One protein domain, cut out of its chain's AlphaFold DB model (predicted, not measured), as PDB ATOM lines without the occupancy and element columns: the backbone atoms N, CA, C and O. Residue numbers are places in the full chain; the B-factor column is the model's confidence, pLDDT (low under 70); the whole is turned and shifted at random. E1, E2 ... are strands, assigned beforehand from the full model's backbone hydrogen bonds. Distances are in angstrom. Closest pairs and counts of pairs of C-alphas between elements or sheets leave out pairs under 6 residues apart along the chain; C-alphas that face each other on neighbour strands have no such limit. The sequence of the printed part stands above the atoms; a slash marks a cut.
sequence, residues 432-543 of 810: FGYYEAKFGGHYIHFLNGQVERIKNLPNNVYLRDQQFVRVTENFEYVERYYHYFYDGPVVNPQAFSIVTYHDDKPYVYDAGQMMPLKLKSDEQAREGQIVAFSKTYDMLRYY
ATOM      1  N   PHE A 432       7.705  12.707 -30.086       90.88
ATOM      2  CA  PHE A 432       6.456  13.472 -30.155       90.88
ATOM      3  C   PHE A 432       5.633  13.102 -31.394       90.88
ATOM      4  O   PHE A 432       6.172  12.944 -32.490       90.88
ATOM      5  N   GLY A 433       4.314  13.046 -31.235       92.19
ATOM      6  CA  GLY A 433       3.355  12.751 -32.300       92.19
ATOM      7  C   GLY A 433       1.945  13.186 -31.917       92.19
ATOM      8  O   GLY A 433       1.722  13.641 -30.794       92.19
ATOM      9  N   TYR A 434       0.991  13.073 -32.837       93.00
ATOM     10  CA  TYR A 434      -0.421  13.329 -32.538       93.00
ATOM     11  C   TYR A 434      -1.163  12.024 -32.252       93.00
ATOM     12  O   TYR A 434      -0.815  10.965 -32.771       93.00
ATOM     13  N   TYR A 435      -2.162  12.097 -31.384       92.94
ATOM     14  CA  TYR A 435      -2.993  10.969 -31.000       92.94
ATOM     15  C   TYR A 435      -4.140  10.749 -31.991       92.94
ATOM     16  O   TYR A 435      -4.798  11.705 -32.401       92.94
ATOM     17  N   GLU A 436      -4.437   9.483 -32.279       91.88
ATOM     18  CA  GLU A 436      -5.685   9.063 -32.917       91.88
ATOM     19  C   GLU A 436      -6.226   7.791 -32.238       91.88
ATOM     20  O   GLU A 436      -5.473   6.909 -31.804       91.88
ATOM     21  N   ALA A 437      -7.552   7.680 -32.147       88.00
ATOM     22  CA  ALA A 437      -8.228   6.477 -31.665       88.00
ATOM     23  C   ALA A 437      -8.514   5.520 -32.834       88.00
ATOM     24  O   ALA A 437      -9.391   5.780 -33.658       88.00
ATOM     25  N   LYS A 438      -7.820   4.380 -32.899       83.31
ATOM     26  CA  LYS A 438      -8.005   3.367 -33.956       83.31
ATOM     27  C   LYS A 438      -8.049   1.963 -33.372       83.31
ATOM     28  O   LYS A 438      -7.526   1.723 -32.296       83.31
ATOM     29  N   PHE A 439      -8.698   1.029 -34.071       74.94
ATOM     30  CA  PHE A 439      -8.694  -0.411 -33.752       74.94
ATOM     31  C   PHE A 439      -9.000  -0.784 -32.280       74.94
ATOM     32  O   PHE A 439      -8.510  -1.797 -31.787       74.94
ATOM     33  N   GLY A 440      -9.797   0.023 -31.567       76.81
ATOM     34  CA  GLY A 440     -10.088  -0.191 -30.142       76.81
ATOM     35  C   GLY A 440      -8.919   0.119 -29.196       76.81
ATOM     36  O   GLY A 440      -8.844  -0.461 -28.118       76.81
ATOM     37  N   GLY A 441      -7.994   1.001 -29.584       88.06
ATOM     38  CA  GLY A 441      -6.859   1.410 -28.762       88.06
ATOM     39  C   GLY A 441      -6.331   2.809 -29.089       88.06
ATOM     40  O   GLY A 441      -6.821   3.504 -29.981       88.06
ATOM     41  N   HIS A 442      -5.313   3.215 -28.334       94.75
ATOM     42  CA  HIS A 442      -4.692   4.537 -28.402       94.75
ATOM     43  C   HIS A 442      -3.427   4.480 -29.255       94.75
ATOM     44  O   HIS A 442      -2.509   3.721 -28.932       94.75
ATOM     45  N   TYR A 443      -3.365   5.273 -30.324       94.62
ATOM     46  CA  TYR A 443      -2.240   5.278 -31.258       94.62
ATOM     47  C   TYR A 443      -1.613   6.667 -31.363       94.62
ATOM     48  O   TYR A 443      -2.298   7.682 -31.245       94.62
ATOM     49  N   ILE A 444      -0.298   6.699 -31.570       94.38
ATOM     50  CA  ILE A 444       0.487   7.897 -31.854       94.38
ATOM     51  C   ILE A 444       0.931   7.871 -33.315       94.38
ATOM     52  O   ILE A 444       1.388   6.846 -33.822       94.38
ATOM     53  N   HIS A 445       0.777   9.006 -33.983       92.12
ATOM     54  CA  HIS A 445       1.117   9.226 -35.378       92.12
ATOM     55  C   HIS A 445       2.292  10.202 -35.490       92.12
ATOM     56  O   HIS A 445       2.268  11.313 -34.947       92.12
ATOM     57  N   PHE A 446       3.316   9.791 -36.233       90.00
ATOM     58  CA  PHE A 446       4.545  10.549 -36.455       90.00
ATOM     59  C   PHE A 446       4.576  11.191 -37.856       90.00
ATOM     60  O   PHE A 446       3.897  10.747 -38.783       90.00
ATOM     61  N   LEU A 447       5.395  12.235 -38.045       83.12
ATOM     62  CA  LEU A 447       5.513  12.960 -39.328       83.12
ATOM     63  C   LEU A 447       6.049  12.117 -40.492       83.12
ATOM     64  O   LEU A 447       5.785  12.439 -41.648       83.12
ATOM     65  N   ASN A 448       6.777  11.039 -40.197       79.00
ATOM     66  CA  ASN A 448       7.243  10.058 -41.179       79.00
ATOM     67  C   ASN A 448       6.130   9.083 -41.637       79.00
ATOM     68  O   ASN A 448       6.394   8.220 -42.469       79.00
ATOM     69  N   GLY A 449       4.909   9.200 -41.099       81.50
ATOM     70  CA  GLY A 449       3.784   8.303 -41.375       81.50
ATOM     71  C   GLY A 449       3.781   7.009 -40.555       81.50
ATOM     72  O   GLY A 449       2.888   6.185 -40.744       81.50
ATOM     73  N   GLN A 450       4.744   6.816 -39.647       85.69
ATOM     74  CA  GLN A 450       4.735   5.705 -38.699       85.69
ATOM     75  C   GLN A 450       3.597   5.889 -37.686       85.69
ATOM     76  O   GLN A 450       3.322   7.003 -37.232       85.69
ATOM     77  N   VAL A 451       2.943   4.778 -37.341       91.56
ATOM     78  CA  VAL A 451       1.818   4.727 -36.405       91.56
ATOM     79  C   VAL A 451       2.080   3.619 -35.400       91.56
ATOM     80  O   VAL A 451       2.276   2.472 -35.794       91.56
ATOM     81  N   GLU A 452       2.073   3.956 -34.116       93.69
ATOM     82  CA  GLU A 452       2.448   3.041 -33.033       93.69
ATOM     83  C   GLU A 452       1.417   3.066 -31.911       93.69
ATOM     84  O   GLU A 452       0.725   4.064 -31.707       93.69
ATOM     85  N   ARG A 453       1.288   1.965 -31.167       93.88
ATOM     86  CA  ARG A 453       0.345   1.897 -30.043       93.88
ATOM     87  C   ARG A 453       0.954   2.541 -28.799       93.88
ATOM     88  O   ARG A 453       2.004   2.103 -28.334       93.88
ATOM     89  N   ILE A 454       0.241   3.498 -28.211       94.50
ATOM     90  CA  ILE A 454       0.598   4.102 -26.925       94.50
ATOM     91  C   ILE A 454       0.379   3.063 -25.817       94.50
ATOM     92  O   ILE A 454      -0.731   2.562 -25.617       94.50
ATOM     93  N   LYS A 455       1.447   2.736 -25.093       90.38
ATOM     94  CA  LYS A 455       1.457   1.815 -23.949       90.38
ATOM     95  C   LYS A 455       1.326   2.590 -22.638       90.38
ATOM     96  O   LYS A 455       1.657   3.771 -22.567       90.38
ATOM     97  N   ASN A 456       0.874   1.904 -21.591       87.44
ATOM     98  CA  ASN A 456       0.834   2.400 -20.207       87.44
ATOM     99  C   ASN A 456       0.092   3.744 -20.009       87.44
ATOM    100  O   ASN A 456       0.379   4.470 -19.061       87.44
ATOM    101  N   LEU A 457      -0.878   4.080 -20.872       89.25
ATOM    102  CA  LEU A 457      -1.715   5.275 -20.719       89.25
ATOM    103  C   LEU A 457      -2.536   5.177 -19.409       89.25
ATOM    104  O   LEU A 457      -3.430   4.328 -19.340       89.25
ATOM    105  N   PRO A 458      -2.292   6.026 -18.385       90.06
ATOM    106  CA  PRO A 458      -2.891   5.862 -17.056       90.06
ATOM    107  C   PRO A 458      -4.418   5.866 -17.101       90.06
ATOM    108  O   PRO A 458      -4.998   6.598 -17.905       90.06
ATOM    109  N   ASN A 459      -5.089   5.072 -16.258       86.00
ATOM    110  CA  ASN A 459      -6.503   4.744 -16.481       86.00
ATOM    111  C   ASN A 459      -7.422   5.983 -16.545       86.00
ATOM    112  O   ASN A 459      -8.225   6.124 -17.467       86.00
ATOM    113  N   ASN A 460      -7.182   6.950 -15.659       86.38
ATOM    114  CA  ASN A 460      -7.880   8.236 -15.570       86.38
ATOM    115  C   ASN A 460      -7.439   9.311 -16.592       86.38
ATOM    116  O   ASN A 460      -7.994  10.411 -16.603       86.38
ATOM    117  N   VAL A 461      -6.452   9.033 -17.451       89.88
ATOM    118  CA  VAL A 461      -5.988   9.956 -18.498       89.88
ATOM    119  C   VAL A 461      -6.626   9.596 -19.835       89.88
ATOM    120  O   VAL A 461      -6.295   8.579 -20.441       89.88
ATOM    121  N   TYR A 462      -7.499  10.473 -20.323       91.44
ATOM    122  CA  TYR A 462      -8.008  10.434 -21.695       91.44
ATOM    123  C   TYR A 462      -7.249  11.415 -22.590       91.44
ATOM    124  O   TYR A 462      -6.802  12.477 -22.134       91.44
ATOM    125  N   LEU A 463      -7.137  11.056 -23.864       91.56
ATOM    126  CA  LEU A 463      -6.540  11.867 -24.920       91.56
ATOM    127  C   LEU A 463      -7.654  12.370 -25.841       91.56
ATOM    128  O   LEU A 463      -8.664  11.689 -26.023       91.56
ATOM    129  N   ARG A 464      -7.508  13.579 -26.379       90.00
ATOM    130  CA  ARG A 464      -8.453  14.124 -27.361       90.00
ATOM    131  C   ARG A 464      -7.978  13.801 -28.767       90.00
ATOM    132  O   ARG A 464      -6.774  13.824 -28.993       90.00
ATOM    133  N   ASP A 465      -8.884  13.543 -29.704       87.44
ATOM    134  CA  ASP A 465      -8.481  13.268 -31.090       87.44
ATOM    135  C   ASP A 465      -7.597  14.390 -31.679       87.44
ATOM    136  O   ASP A 465      -7.790  15.569 -31.372       87.44
ATOM    137  N   GLN A 466      -6.586  14.008 -32.465       88.88
ATOM    138  CA  GLN A 466      -5.518  14.866 -33.006       88.88
ATOM    139  C   GLN A 466      -4.636  15.600 -31.973       88.88
ATOM    140  O   GLN A 466      -3.806  16.428 -32.359       88.88
ATOM    141  N   GLN A 467      -4.769  15.329 -30.670       91.69
ATOM    142  CA  GLN A 467      -3.977  15.982 -29.621       91.69
ATOM    143  C   GLN A 467      -2.506  15.545 -29.654       91.69
ATOM    144  O   GLN A 467      -2.211  14.353 -29.719       91.69
ATOM    145  N   PHE A 468      -1.566  16.483 -29.522       93.06
ATOM    146  CA  PHE A 468      -0.147  16.141 -29.395       93.06
ATOM    147  C   PHE A 468       0.184  15.446 -28.069       93.06
ATOM    148  O   PHE A 468      -0.245  15.868 -26.991       93.06
ATOM    149  N   VAL A 469       1.010  14.407 -28.152       93.06
ATOM    150  CA  VAL A 469       1.477  13.575 -27.039       93.06
ATOM    151  C   VAL A 469       2.977  13.297 -27.152       93.06
ATOM    152  O   VAL A 469       3.532  13.239 -28.252       93.06
ATOM    153  N   ARG A 470       3.625  13.114 -25.999       91.06
ATOM    154  CA  ARG A 470       5.005  12.634 -25.861       91.06
ATOM    155  C   ARG A 470       4.992  11.217 -25.304       91.06
ATOM    156  O   ARG A 470       4.271  10.925 -24.343       91.06
ATOM    157  N   VAL A 471       5.805  10.359 -25.906       90.56
ATOM    158  CA  VAL A 471       6.024   8.968 -25.497       90.56
ATOM    159  C   VAL A 471       7.523   8.662 -25.468       90.56
ATOM    160  O   VAL A 471       8.313   9.371 -26.086       90.56
ATOM    161  N   THR A 472       7.926   7.607 -24.769       88.56
ATOM    162  CA  THR A 472       9.302   7.078 -24.852       88.56
ATOM    163  C   THR A 472       9.551   6.400 -26.210       88.56
ATOM    164  O   THR A 472       8.599   6.110 -26.936       88.56
ATOM    165  N   GLU A 473      10.799   6.051 -26.549       84.38
ATOM    166  CA  GLU A 473      11.109   5.209 -27.732       84.38
ATOM    167  C   GLU A 473      10.341   3.880 -27.755       84.38
ATOM    168  O   GLU A 473      10.040   3.343 -28.816       84.38
ATOM    169  N   ASN A 474       9.994   3.353 -26.578       87.06
ATOM    170  CA  ASN A 474       9.205   2.131 -26.433       87.06
ATOM    171  C   ASN A 474       7.687   2.375 -26.563       87.06
ATOM    172  O   ASN A 474       6.901   1.440 -26.368       87.06
ATOM    173  N   PHE A 475       7.280   3.600 -26.901       90.88
ATOM    174  CA  PHE A 475       5.908   4.097 -27.033       90.88
ATOM    175  C   PHE A 475       5.098   4.094 -25.731       90.88
ATOM    176  O   PHE A 475       3.871   4.008 -25.753       90.88
ATOM    177  N   GLU A 476       5.761   4.202 -24.578       91.06
ATOM    178  CA  GLU A 476       5.084   4.370 -23.287       91.06
ATOM    179  C   GLU A 476       4.666   5.830 -23.083       91.06
ATOM    180  O   GLU A 476       5.438   6.743 -23.373       91.06
ATOM    181  N   TYR A 477       3.444   6.058 -22.596       90.94
ATOM    182  CA  TYR A 477       2.903   7.398 -22.369       90.94
ATOM    183  C   TYR A 477       3.727   8.204 -21.355       90.94
ATOM    184  O   TYR A 477       3.911   7.769 -20.218       90.94
ATOM    185  N   VAL A 478       4.132   9.419 -21.744       89.31
ATOM    186  CA  VAL A 478       4.807  10.382 -20.860       89.31
ATOM    187  C   VAL A 478       3.902  11.583 -20.577       89.31
ATOM    188  O   VAL A 478       3.610  11.882 -19.419       89.31
ATOM    189  N   GLU A 479       3.436  12.283 -21.616       88.44
ATOM    190  CA  GLU A 479       2.722  13.560 -21.461       88.44
ATOM    191  C   GLU A 479       1.762  13.864 -22.627       88.44
ATOM    192  O   GLU A 479       1.916  13.351 -23.736       88.44
ATOM    193  N   ARG A 480       0.772  14.733 -22.383       88.94
ATOM    194  CA  ARG A 480      -0.159  15.279 -23.384       88.94
ATOM    195  C   ARG A 480      -0.076  16.808 -23.419       88.94
ATOM    196  O   ARG A 480      -0.040  17.442 -22.365       88.94
ATOM    197  N   TYR A 481      -0.144  17.396 -24.607       88.50
ATOM    198  CA  TYR A 481      -0.103  18.845 -24.835       88.50
ATOM    199  C   TYR A 481      -1.458  19.353 -25.318       88.50
ATOM    200  O   TYR A 481      -2.214  18.608 -25.926       88.50
ATOM    201  N   TYR A 482      -1.797  20.623 -25.097       84.56
ATOM    202  CA  TYR A 482      -3.080  21.186 -25.560       84.56
ATOM    203  C   TYR A 482      -3.065  21.656 -27.029       84.56
ATOM    204  O   TYR A 482      -3.977  22.358 -27.461       84.56
ATOM    205  N   HIS A 483      -2.049  21.237 -27.790       88.81
ATOM    206  CA  HIS A 483      -1.855  21.495 -29.217       88.81
ATOM    207  C   HIS A 483      -2.464  20.375 -30.075       88.81
ATOM    208  O   HIS A 483      -2.541  19.235 -29.612       88.81
ATOM    209  N   TYR A 484      -2.837  20.673 -31.327       86.50
ATOM    210  CA  TYR A 484      -3.521  19.716 -32.214       86.50
ATOM    211  C   TYR A 484      -2.991  19.691 -33.641       86.50
ATOM    212  O   TYR A 484      -2.591  20.721 -34.190       86.50
ATOM    213  N   PHE A 485      -3.095  18.521 -34.263       85.88
ATOM    214  CA  PHE A 485      -2.826  18.294 -35.674       85.88
ATOM    215  C   PHE A 485      -4.110  18.438 -36.517       85.88
ATOM    216  O   PHE A 485      -4.779  17.464 -36.837       85.88
ATOM    217  N   TYR A 486      -4.471  19.675 -36.879       71.75
ATOM    218  CA  TYR A 486      -5.607  19.956 -37.782       71.75
ATOM    219  C   TYR A 486      -5.192  20.293 -39.225       71.75
ATOM    220  O   TYR A 486      -6.046  20.506 -40.084       71.75
ATOM    221  N   ASP A 487      -3.889  20.353 -39.502       65.88
ATOM    222  CA  ASP A 487      -3.352  20.782 -40.792       65.88
ATOM    223  C   ASP A 487      -2.930  19.597 -41.673       65.88
ATOM    224  O   ASP A 487      -2.421  18.588 -41.192       65.88
ATOM    225  N   GLY A 488      -3.049  19.753 -42.996       67.00
ATOM    226  CA  GLY A 488      -2.583  18.756 -43.970       67.00
ATOM    227  C   GLY A 488      -1.061  18.506 -43.936       67.00
ATOM    228  O   GLY A 488      -0.323  19.249 -43.284       67.00
ATOM    229  N   PRO A 489      -0.550  17.495 -44.664       69.44
ATOM    230  CA  PRO A 489       0.843  17.050 -44.570       69.44
ATOM    231  C   PRO A 489       1.874  18.176 -44.766       69.44
ATOM    232  O   PRO A 489       1.680  19.114 -45.542       69.44
ATOM    233  N   VAL A 490       2.991  18.068 -44.045       76.38
ATOM    234  CA  VAL A 490       4.149  18.972 -44.149       76.38
ATOM    235  C   VAL A 490       5.120  18.421 -45.200       76.38
ATOM    236  O   VAL A 490       5.284  17.210 -45.318       76.38
ATOM    237  N   VAL A 491       5.783  19.296 -45.961       72.19
ATOM    238  CA  VAL A 491       6.803  18.899 -46.950       72.19
ATOM    239  C   VAL A 491       8.170  18.779 -46.271       72.19
ATOM    240  O   VAL A 491       8.615  19.718 -45.618       72.19
ATOM    241  N   ASN A 492       8.844  17.638 -46.452       75.31
ATOM    242  CA  ASN A 492      10.168  17.314 -45.894       75.31
ATOM    243  C   ASN A 492      10.353  17.527 -44.365       75.31
ATOM    244  O   ASN A 492      11.389  18.064 -43.953       75.31
ATOM    245  N   PRO A 493       9.402  17.108 -43.505       80.88
ATOM    246  CA  PRO A 493       9.584  17.153 -42.059       80.88
ATOM    247  C   PRO A 493      10.630  16.139 -41.578       80.88
ATOM    248  O   PRO A 493      10.778  15.060 -42.152       80.88
ATOM    249  N   GLN A 494      11.324  16.487 -40.496       85.38
ATOM    250  CA  GLN A 494      12.148  15.578 -39.702       85.38
ATOM    251  C   GLN A 494      11.289  14.956 -38.592       85.38
ATOM    252  O   GLN A 494      10.975  13.770 -38.649       85.38
ATOM    253  N   ALA A 495      10.845  15.770 -37.631       88.69
ATOM    254  CA  ALA A 495      10.028  15.327 -36.505       88.69
ATOM    255  C   ALA A 495       9.145  16.460 -35.952       88.69
ATOM    256  O   ALA A 495       9.214  17.614 -36.395       88.69
ATOM    257  N   PHE A 496       8.289  16.101 -34.993       91.62
ATOM    258  CA  PHE A 496       7.639  17.053 -34.100       91.62
ATOM    259  C   PHE A 496       8.536  17.264 -32.881       91.62
ATOM    260  O   PHE A 496       9.202  16.329 -32.441       91.62
ATOM    261  N   SER A 497       8.520  18.461 -32.306       91.44
ATOM    262  CA  SER A 497       9.130  18.711 -31.000       91.44
ATOM    263  C   SER A 497       8.430  19.859 -30.288       91.44
ATOM    264  O   SER A 497       7.703  20.643 -30.907       91.44
ATOM    265  N   ILE A 498       8.665  19.952 -28.986       90.62
ATOM    266  CA  ILE A 498       8.371  21.143 -28.198       90.62
ATOM    267  C   ILE A 498       9.501  22.165 -28.374       90.62
ATOM    268  O   ILE A 498      10.667  21.797 -28.515       90.62
ATOM    269  N   VAL A 499       9.151  23.447 -28.382       89.69
ATOM    270  CA  VAL A 499      10.115  24.550 -28.373       89.69
ATOM    271  C   VAL A 499      10.541  24.846 -26.939       89.69
ATOM    272  O   VAL A 499       9.682  25.064 -26.081       89.69
ATOM    273  N   THR A 500      11.852  24.926 -26.720       88.56
ATOM    274  CA  THR A 500      12.472  25.308 -25.443       88.56
ATOM    275  C   THR A 500      13.508  26.407 -25.664       88.56
ATOM    276  O   THR A 500      14.271  26.352 -26.626       88.56
ATOM    277  N   TYR A 501      13.544  27.417 -24.802       85.69
ATOM    278  CA  TYR A 501      14.448  28.561 -24.902       85.69
ATOM    279  C   TYR A 501      15.697  28.402 -24.026       85.69
ATOM    280  O   TYR A 501      15.609  28.154 -22.825       85.69
ATOM    281  N   HIS A 502      16.864  28.641 -24.626       82.00
ATOM    282  CA  HIS A 502      18.136  28.823 -23.924       82.00
ATOM    283  C   HIS A 502      18.840  30.065 -24.480       82.00
ATOM    284  O   HIS A 502      18.917  30.236 -25.696       82.00
ATOM    285  N   ASP A 503      19.322  30.947 -23.601       82.00
ATOM    286  CA  ASP A 503      19.973  32.221 -23.950       82.00
ATOM    287  C   ASP A 503      19.204  33.025 -25.025       82.00
ATOM    288  O   ASP A 503      19.752  33.411 -26.064       82.00
ATOM    289  N   ASP A 504      17.896  33.200 -24.791       79.25
ATOM    290  CA  ASP A 504      16.907  33.863 -25.663       79.25
ATOM    291  C   ASP A 504      16.775  33.298 -27.093       79.25
ATOM    292  O   ASP A 504      16.153  33.910 -27.968       79.25
ATOM    293  N   LYS A 505      17.301  32.095 -27.344       85.12
ATOM    294  CA  LYS A 505      17.198  31.391 -28.629       85.12
ATOM    295  C   LYS A 505      16.307  30.153 -28.502       85.12
ATOM    296  O   LYS A 505      16.409  29.443 -27.504       85.12
ATOM    297  N   PRO A 506      15.463  29.862 -29.507       93.12
ATOM    298  CA  PRO A 506      14.634  28.667 -29.512       93.12
ATOM    299  C   PRO A 506      15.447  27.426 -29.907       93.12
ATOM    300  O   PRO A 506      16.244  27.442 -30.848       93.12
ATOM    301  N   TYR A 507      15.179  26.326 -29.220       92.06
ATOM    302  CA  TYR A 507      15.700  24.987 -29.468       92.06
ATOM    303  C   TYR A 507      14.539  23.999 -29.591       92.06
ATOM    304  O   TYR A 507      13.423  24.258 -29.139       92.06
ATOM    305  N   VAL A 508      14.824  22.856 -30.202       91.56
ATOM    306  CA  VAL A 508      13.959  21.675 -30.254       91.56
ATOM    307  C   VAL A 508      14.754  20.451 -29.819       91.56
ATOM    308  O   VAL A 508      15.960  20.378 -30.052       91.56
ATOM    309  N   TYR A 509      14.085  19.477 -29.214       87.06
ATOM    310  CA  TYR A 509      14.678  18.166 -28.958       87.06
ATOM    311  C   TYR A 509      14.590  17.292 -30.216       87.06
ATOM    312  O   TYR A 509      13.489  17.087 -30.735       87.06
ATOM    313  N   ASP A 510      15.731  16.768 -30.669       84.25
ATOM    314  CA  ASP A 510      15.853  15.748 -31.721       84.25
ATOM    315  C   ASP A 510      16.824  14.661 -31.236       84.25
ATOM    316  O   ASP A 510      17.932  14.971 -30.799       84.25
ATOM    317  N   ALA A 511      16.386  13.396 -31.232       73.88
ATOM    318  CA  ALA A 511      17.138  12.246 -30.706       73.88
ATOM    319  C   ALA A 511      17.857  12.508 -29.354       73.88
ATOM    320  O   ALA A 511      19.011  12.124 -29.159       73.88
ATOM    321  N   GLY A 512      17.189  13.221 -28.435       69.50
ATOM    322  CA  GLY A 512      17.720  13.557 -27.106       69.50
ATOM    323  C   GLY A 512      18.591  14.794 -26.991       69.50
ATOM    324  O   GLY A 512      18.906  15.201 -25.873       69.50
ATOM    325  N   GLN A 513      18.991  15.389 -28.109       79.94
ATOM    326  CA  GLN A 513      19.856  16.560 -28.133       79.94
ATOM    327  C   GLN A 513      19.025  17.817 -28.378       79.94
ATOM    328  O   GLN A 513      18.075  17.807 -29.160       79.94
ATOM    329  N   MET A 514      19.386  18.912 -27.705       87.00
ATOM    330  CA  MET A 514      18.790  20.218 -27.978       87.00
ATOM    331  C   MET A 514      19.473  20.844 -29.184       87.00
ATOM    332  O   MET A 514      20.645  21.219 -29.131       87.00
ATOM    333  N   MET A 515      18.716  20.975 -30.264       90.81
ATOM    334  CA  MET A 515      19.177  21.502 -31.539       90.81
ATOM    335  C   MET A 515      18.576  22.895 -31.765       90.81
ATOM    336  O   MET A 515      17.382  23.083 -31.530       90.81
ATOM    337  N   PRO A 516      19.372  23.896 -32.189       92.31
ATOM    338  CA  PRO A 516      18.887  25.263 -32.352       92.31
ATOM    339  C   PRO A 516      17.864  25.339 -33.489       92.31
ATOM    340  O   PRO A 516      18.168  24.993 -34.635       92.31
ATOM    341  N   LEU A 517      16.662  25.823 -33.179       94.75
ATOM    342  CA  LEU A 517      15.575  25.979 -34.138       94.75
ATOM    343  C   LEU A 517      15.794  27.258 -34.954       94.75
ATOM    344  O   LEU A 517      15.812  28.369 -34.424       94.75
ATOM    345  N   LYS A 518      15.933  27.116 -36.269       92.31
ATOM    346  CA  LYS A 518      16.039  28.240 -37.198       92.31
ATOM    347  C   LYS A 518      14.648  28.736 -37.565       92.31
ATOM    348  O   LYS A 518      13.792  27.975 -38.017       92.31
ATOM    349  N   LEU A 519      14.456  30.037 -37.403       90.00
ATOM    350  CA  LEU A 519      13.252  30.763 -37.789       90.00
ATOM    351  C   LEU A 519      13.571  31.653 -38.994       90.00
ATOM    352  O   LEU A 519      14.686  32.172 -39.106       90.00
ATOM    353  N   LYS A 520      12.601  31.862 -39.887       86.31
ATOM    354  CA  LYS A 520      12.685  32.943 -40.883       86.31
ATOM    355  C   LYS A 520      12.574  34.303 -40.187       86.31
ATOM    356  O   LYS A 520      12.115  34.403 -39.053       86.31
ATOM    357  N   SER A 521      12.967  35.367 -40.882       75.38
ATOM    358  CA  SER A 521      12.984  36.744 -40.353       75.38
ATOM    359  C   SER A 521      11.626  37.277 -39.869       75.38
ATOM    360  O   SER A 521      11.584  38.265 -39.143       75.38
ATOM    361  N   ASP A 522      10.527  36.662 -40.302       79.12
ATOM    362  CA  ASP A 522       9.138  36.977 -39.960       79.12
ATOM    363  C   ASP A 522       8.487  35.950 -39.011       79.12
ATOM    364  O   ASP A 522       7.335  36.119 -38.609       79.12
ATOM    365  N   GLU A 523       9.213  34.898 -38.623       80.88
ATOM    366  CA  GLU A 523       8.713  33.812 -37.781       80.88
ATOM    367  C   GLU A 523       9.103  34.003 -36.309       80.88
ATOM    368  O   GLU A 523      10.217  34.398 -35.976       80.88
ATOM    369  N   GLN A 524       8.177  33.675 -35.404       79.81
ATOM    370  CA  GLN A 524       8.412  33.643 -33.961       79.81
ATOM    371  C   GLN A 524       7.868  32.338 -33.386       79.81
ATOM    372  O   GLN A 524       6.688  32.030 -33.555       79.81
ATOM    373  N   ALA A 525       8.730  31.600 -32.692       83.81
ATOM    374  CA  ALA A 525       8.333  30.490 -31.839       83.81
ATOM    375  C   ALA A 525       7.981  30.996 -30.426       83.81
ATOM    376  O   ALA A 525       8.176  32.173 -30.105       83.81
ATOM    377  N   ARG A 526       7.437  30.120 -29.579       84.56
ATOM    378  CA  ARG A 526       7.154  30.390 -28.161       84.56
ATOM    379  C   ARG A 526       7.545  29.189 -27.313       84.56
ATOM    380  O   ARG A 526       7.381  28.061 -27.764       84.56
ATOM    381  N   GLU A 527       7.994  29.434 -26.087       85.50
ATOM    382  CA  GLU A 527       8.231  28.379 -25.095       85.50
ATOM    383  C   GLU A 527       7.007  27.459 -24.960       85.50
ATOM    384  O   GLU A 527       5.868  27.934 -24.881       85.50
ATOM    385  N   GLY A 528       7.231  26.145 -24.957       83.56
ATOM    386  CA  GLY A 528       6.180  25.136 -24.827       83.56
ATOM    387  C   GLY A 528       5.334  24.885 -26.085       83.56
ATOM    388  O   GLY A 528       4.451  24.025 -26.062       83.56
ATOM    389  N   GLN A 529       5.579  25.602 -27.185       88.94
ATOM    390  CA  GLN A 529       4.849  25.429 -28.442       88.94
ATOM    391  C   GLN A 529       5.275  24.145 -29.164       88.94
ATOM    392  O   GLN A 529       6.465  23.856 -29.253       88.94
ATOM    393  N   ILE A 530       4.327  23.397 -29.738       91.25
ATOM    394  CA  ILE A 530       4.659  22.258 -30.611       91.25
ATOM    395  C   ILE A 530       4.924  22.745 -32.040       91.25
ATOM    396  O   ILE A 530       4.114  23.477 -32.623       91.25
ATOM    397  N   VAL A 531       6.037  22.301 -32.624       91.56
ATOM    398  CA  VAL A 531       6.465  22.622 -33.994       91.56
ATOM    399  C   VAL A 531       6.820  21.366 -34.790       91.56
ATOM    400  O   VAL A 531       7.216  20.343 -34.235       91.56
ATOM    401  N   ALA A 532       6.706  21.462 -36.113       91.88
ATOM    402  CA  ALA A 532       7.358  20.571 -37.064       91.88
ATOM    403  C   ALA A 532       8.592  21.281 -37.637       91.88
ATOM    404  O   ALA A 532       8.495  22.431 -38.079       91.88
ATOM    405  N   PHE A 533       9.733  20.595 -37.666       91.12
ATOM    406  CA  PHE A 533      11.009  21.133 -38.151       91.12
ATOM    407  C   PHE A 533      11.622  20.244 -39.244       91.12
ATOM    408  O   PHE A 533      11.221  19.092 -39.425       91.12
ATOM    409  N   SER A 534      12.557  20.795 -40.018       91.25
ATOM    410  CA  SER A 534      13.281  20.101 -41.093       91.25
ATOM    411  C   SER A 534      14.579  19.446 -40.600       91.25
ATOM    412  O   SER A 534      15.065  19.739 -39.512       91.25
ATOM    413  N   LYS A 535      15.227  18.634 -41.447       87.94
ATOM    414  CA  LYS A 535      16.571  18.068 -41.176       87.94
ATOM    415  C   LYS A 535      17.674  19.112 -40.977       87.94
ATOM    416  O   LYS A 535      18.738  18.799 -40.458       87.94
ATOM    417  N   THR A 536      17.443  20.342 -41.425       90.81
ATOM    418  CA  THR A 536      18.337  21.489 -41.240       90.81
ATOM    419  C   THR A 536      17.951  22.344 -40.028       90.81
ATOM    420  O   THR A 536      18.578  23.382 -39.813       90.81
ATOM    421  N   TYR A 537      16.982  21.886 -39.226       92.31
ATOM    422  CA  TYR A 537      16.372  22.556 -38.072       92.31
ATOM    423  C   TYR A 537      15.639  23.857 -38.407       92.31
ATOM    424  O   TYR A 537      15.441  24.695 -37.537       92.31
ATOM    425  N   ASP A 538      15.191  24.026 -39.652       91.50
ATOM    426  CA  ASP A 538      14.294  25.125 -40.015       91.50
ATOM    427  C   ASP A 538      12.867  24.797 -39.575       91.50
ATOM    428  O   ASP A 538      12.364  23.696 -39.834       91.50
ATOM    429  N   MET A 539      12.193  25.748 -38.928       91.50
ATOM    430  CA  MET A 539      10.784  25.608 -38.580       91.50
ATOM    431  C   MET A 539       9.934  25.544 -39.861       91.50
ATOM    432  O   MET A 539       9.975  26.432 -40.719       91.50
ATOM    433  N   LEU A 540       9.148  24.475 -39.983       88.38
ATOM    434  CA  LEU A 540       8.252  24.235 -41.117       88.38
ATOM    435  C   LEU A 540       6.812  24.633 -40.797       88.38
ATOM    436  O   LEU A 540       6.101  25.133 -41.667       88.38
ATOM    437  N   ARG A 541       6.373  24.387 -39.556       88.56
ATOM    438  CA  ARG A 541       5.042  24.746 -39.056       88.56
ATOM    439  C   ARG A 541       5.039  24.788 -37.530       88.56
ATOM    440  O   ARG A 541       5.729  23.993 -36.900       88.56
ATOM    441  N   TYR A 542       4.209  25.649 -36.953       88.81
ATOM    442  CA  TYR A 542       3.813  25.583 -35.550       88.81
ATOM    443  C   TYR A 542       2.347  25.161 -35.435       88.81
ATOM    444  O   TYR A 542       1.545  25.466 -36.318       88.81
ATOM    445  N   TYR A 543       1.989  24.502 -34.338       86.81
ATOM    446  CA  TYR A 543       0.611  24.102 -34.059       86.81
ATOM    447  C   TYR A 543      -0.029  25.045 -33.037       86.81
ATOM    448  O   TYR A 543       0.660  25.719 -32.267       86.81
TER     449      TYR A 543
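Overview. This is residues 432 to 543 of the 810 residues of an uncharacterized protein of Caryophanon tenue (UniProt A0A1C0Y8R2). Two small, strongly twisted and curled sheets of five strands make two lobes side by side along the longest axis, one lobe of E1 to E5 and the other of E6 to E10. The sheets form a sandwich, two sheets only partly face to face with their strands crossed at 62 degrees, and each lobe has a long loop, residues 454 to 466 and residues 517 to 529. The printed part has 112 residues, with strands E1 to E10 in chain order and no named helix; the class is all strand, with 54 residues, under half, in named elements. The sheet orders are E3 E2 E1 E4 E5 and E8 E7 E6 E9 E10, both antiparallel. The whole is compact, with a radius of gyration of the C-alphas of 14.1 A, but elongated, spanning 44 by 27 by 22 A.

Along the chain. E1, residues 432 to 438, spans 18.0 A from C-alpha 432 at (6.456, 13.472, -30.155). E2 is residues 441 to 445, E3 451 to 453 and E4 467 to 471. E5, residues 477 to 484, spans 17.0 A and bends by 65 degrees at residue 481. E6, residues 495 to 502, spans 20.2 A and bends by 56 degrees at residue 498. E7, residues 505 to 510, spans 16.0 A. E8 is residues 513 to 516, E9 530 to 533, and E10 539 to 542, ending at C-alpha 542 at (3.813, 25.583, -35.550).

Arrangement. E1, E2 and E3 form a meander, each strand the antiparallel neighbour of the one before; E4, back beside E1, completes a Greek key. N 436 and O 443 are 3.0 A apart in the hairpin E1 and E2, N 444 and O 452 2.8 A in the hairpin E2 and E3. E1 pairs staggered: with E4 over 432 to 434, where N 469 and O 433 are 2.8 A apart, and with E2 over 434 to 438. In the hairpin E4 and E5, N 470 and O 479 are 2.8 A apart. The second sheet repeats this: meander E6, E7, E8, with N 507 and O 500 at 2.7 A and N 515 and O 508 at 2.8 A, and E9 completing the Greek key, N 531 and O 497 at 2.9 A. In the hairpin E9 and E10, N 532 and O 541 are 2.8 A apart. Between the sheets, the closest C-alphas of E1 and E6 are those of Phe 432 and Phe 496, 5.5 A apart; E4 and E6 are near each other, with 7 pairs of C-alphas within 10 A. E3 and E8 are apart.

Size, cuts and confidence. The C-alphas of Gly 440 and Ser 521, the two farthest apart, are separated by 44.7 A. The printed part has no cut. The links E3 to E4 and E8 to E9 are long, 13 residues each; the short link E5 to E6 leads from one sheet to the other. The mean pLDDT of the printed part is 86.9; residues 487 to 489 and residue 512 are under 70.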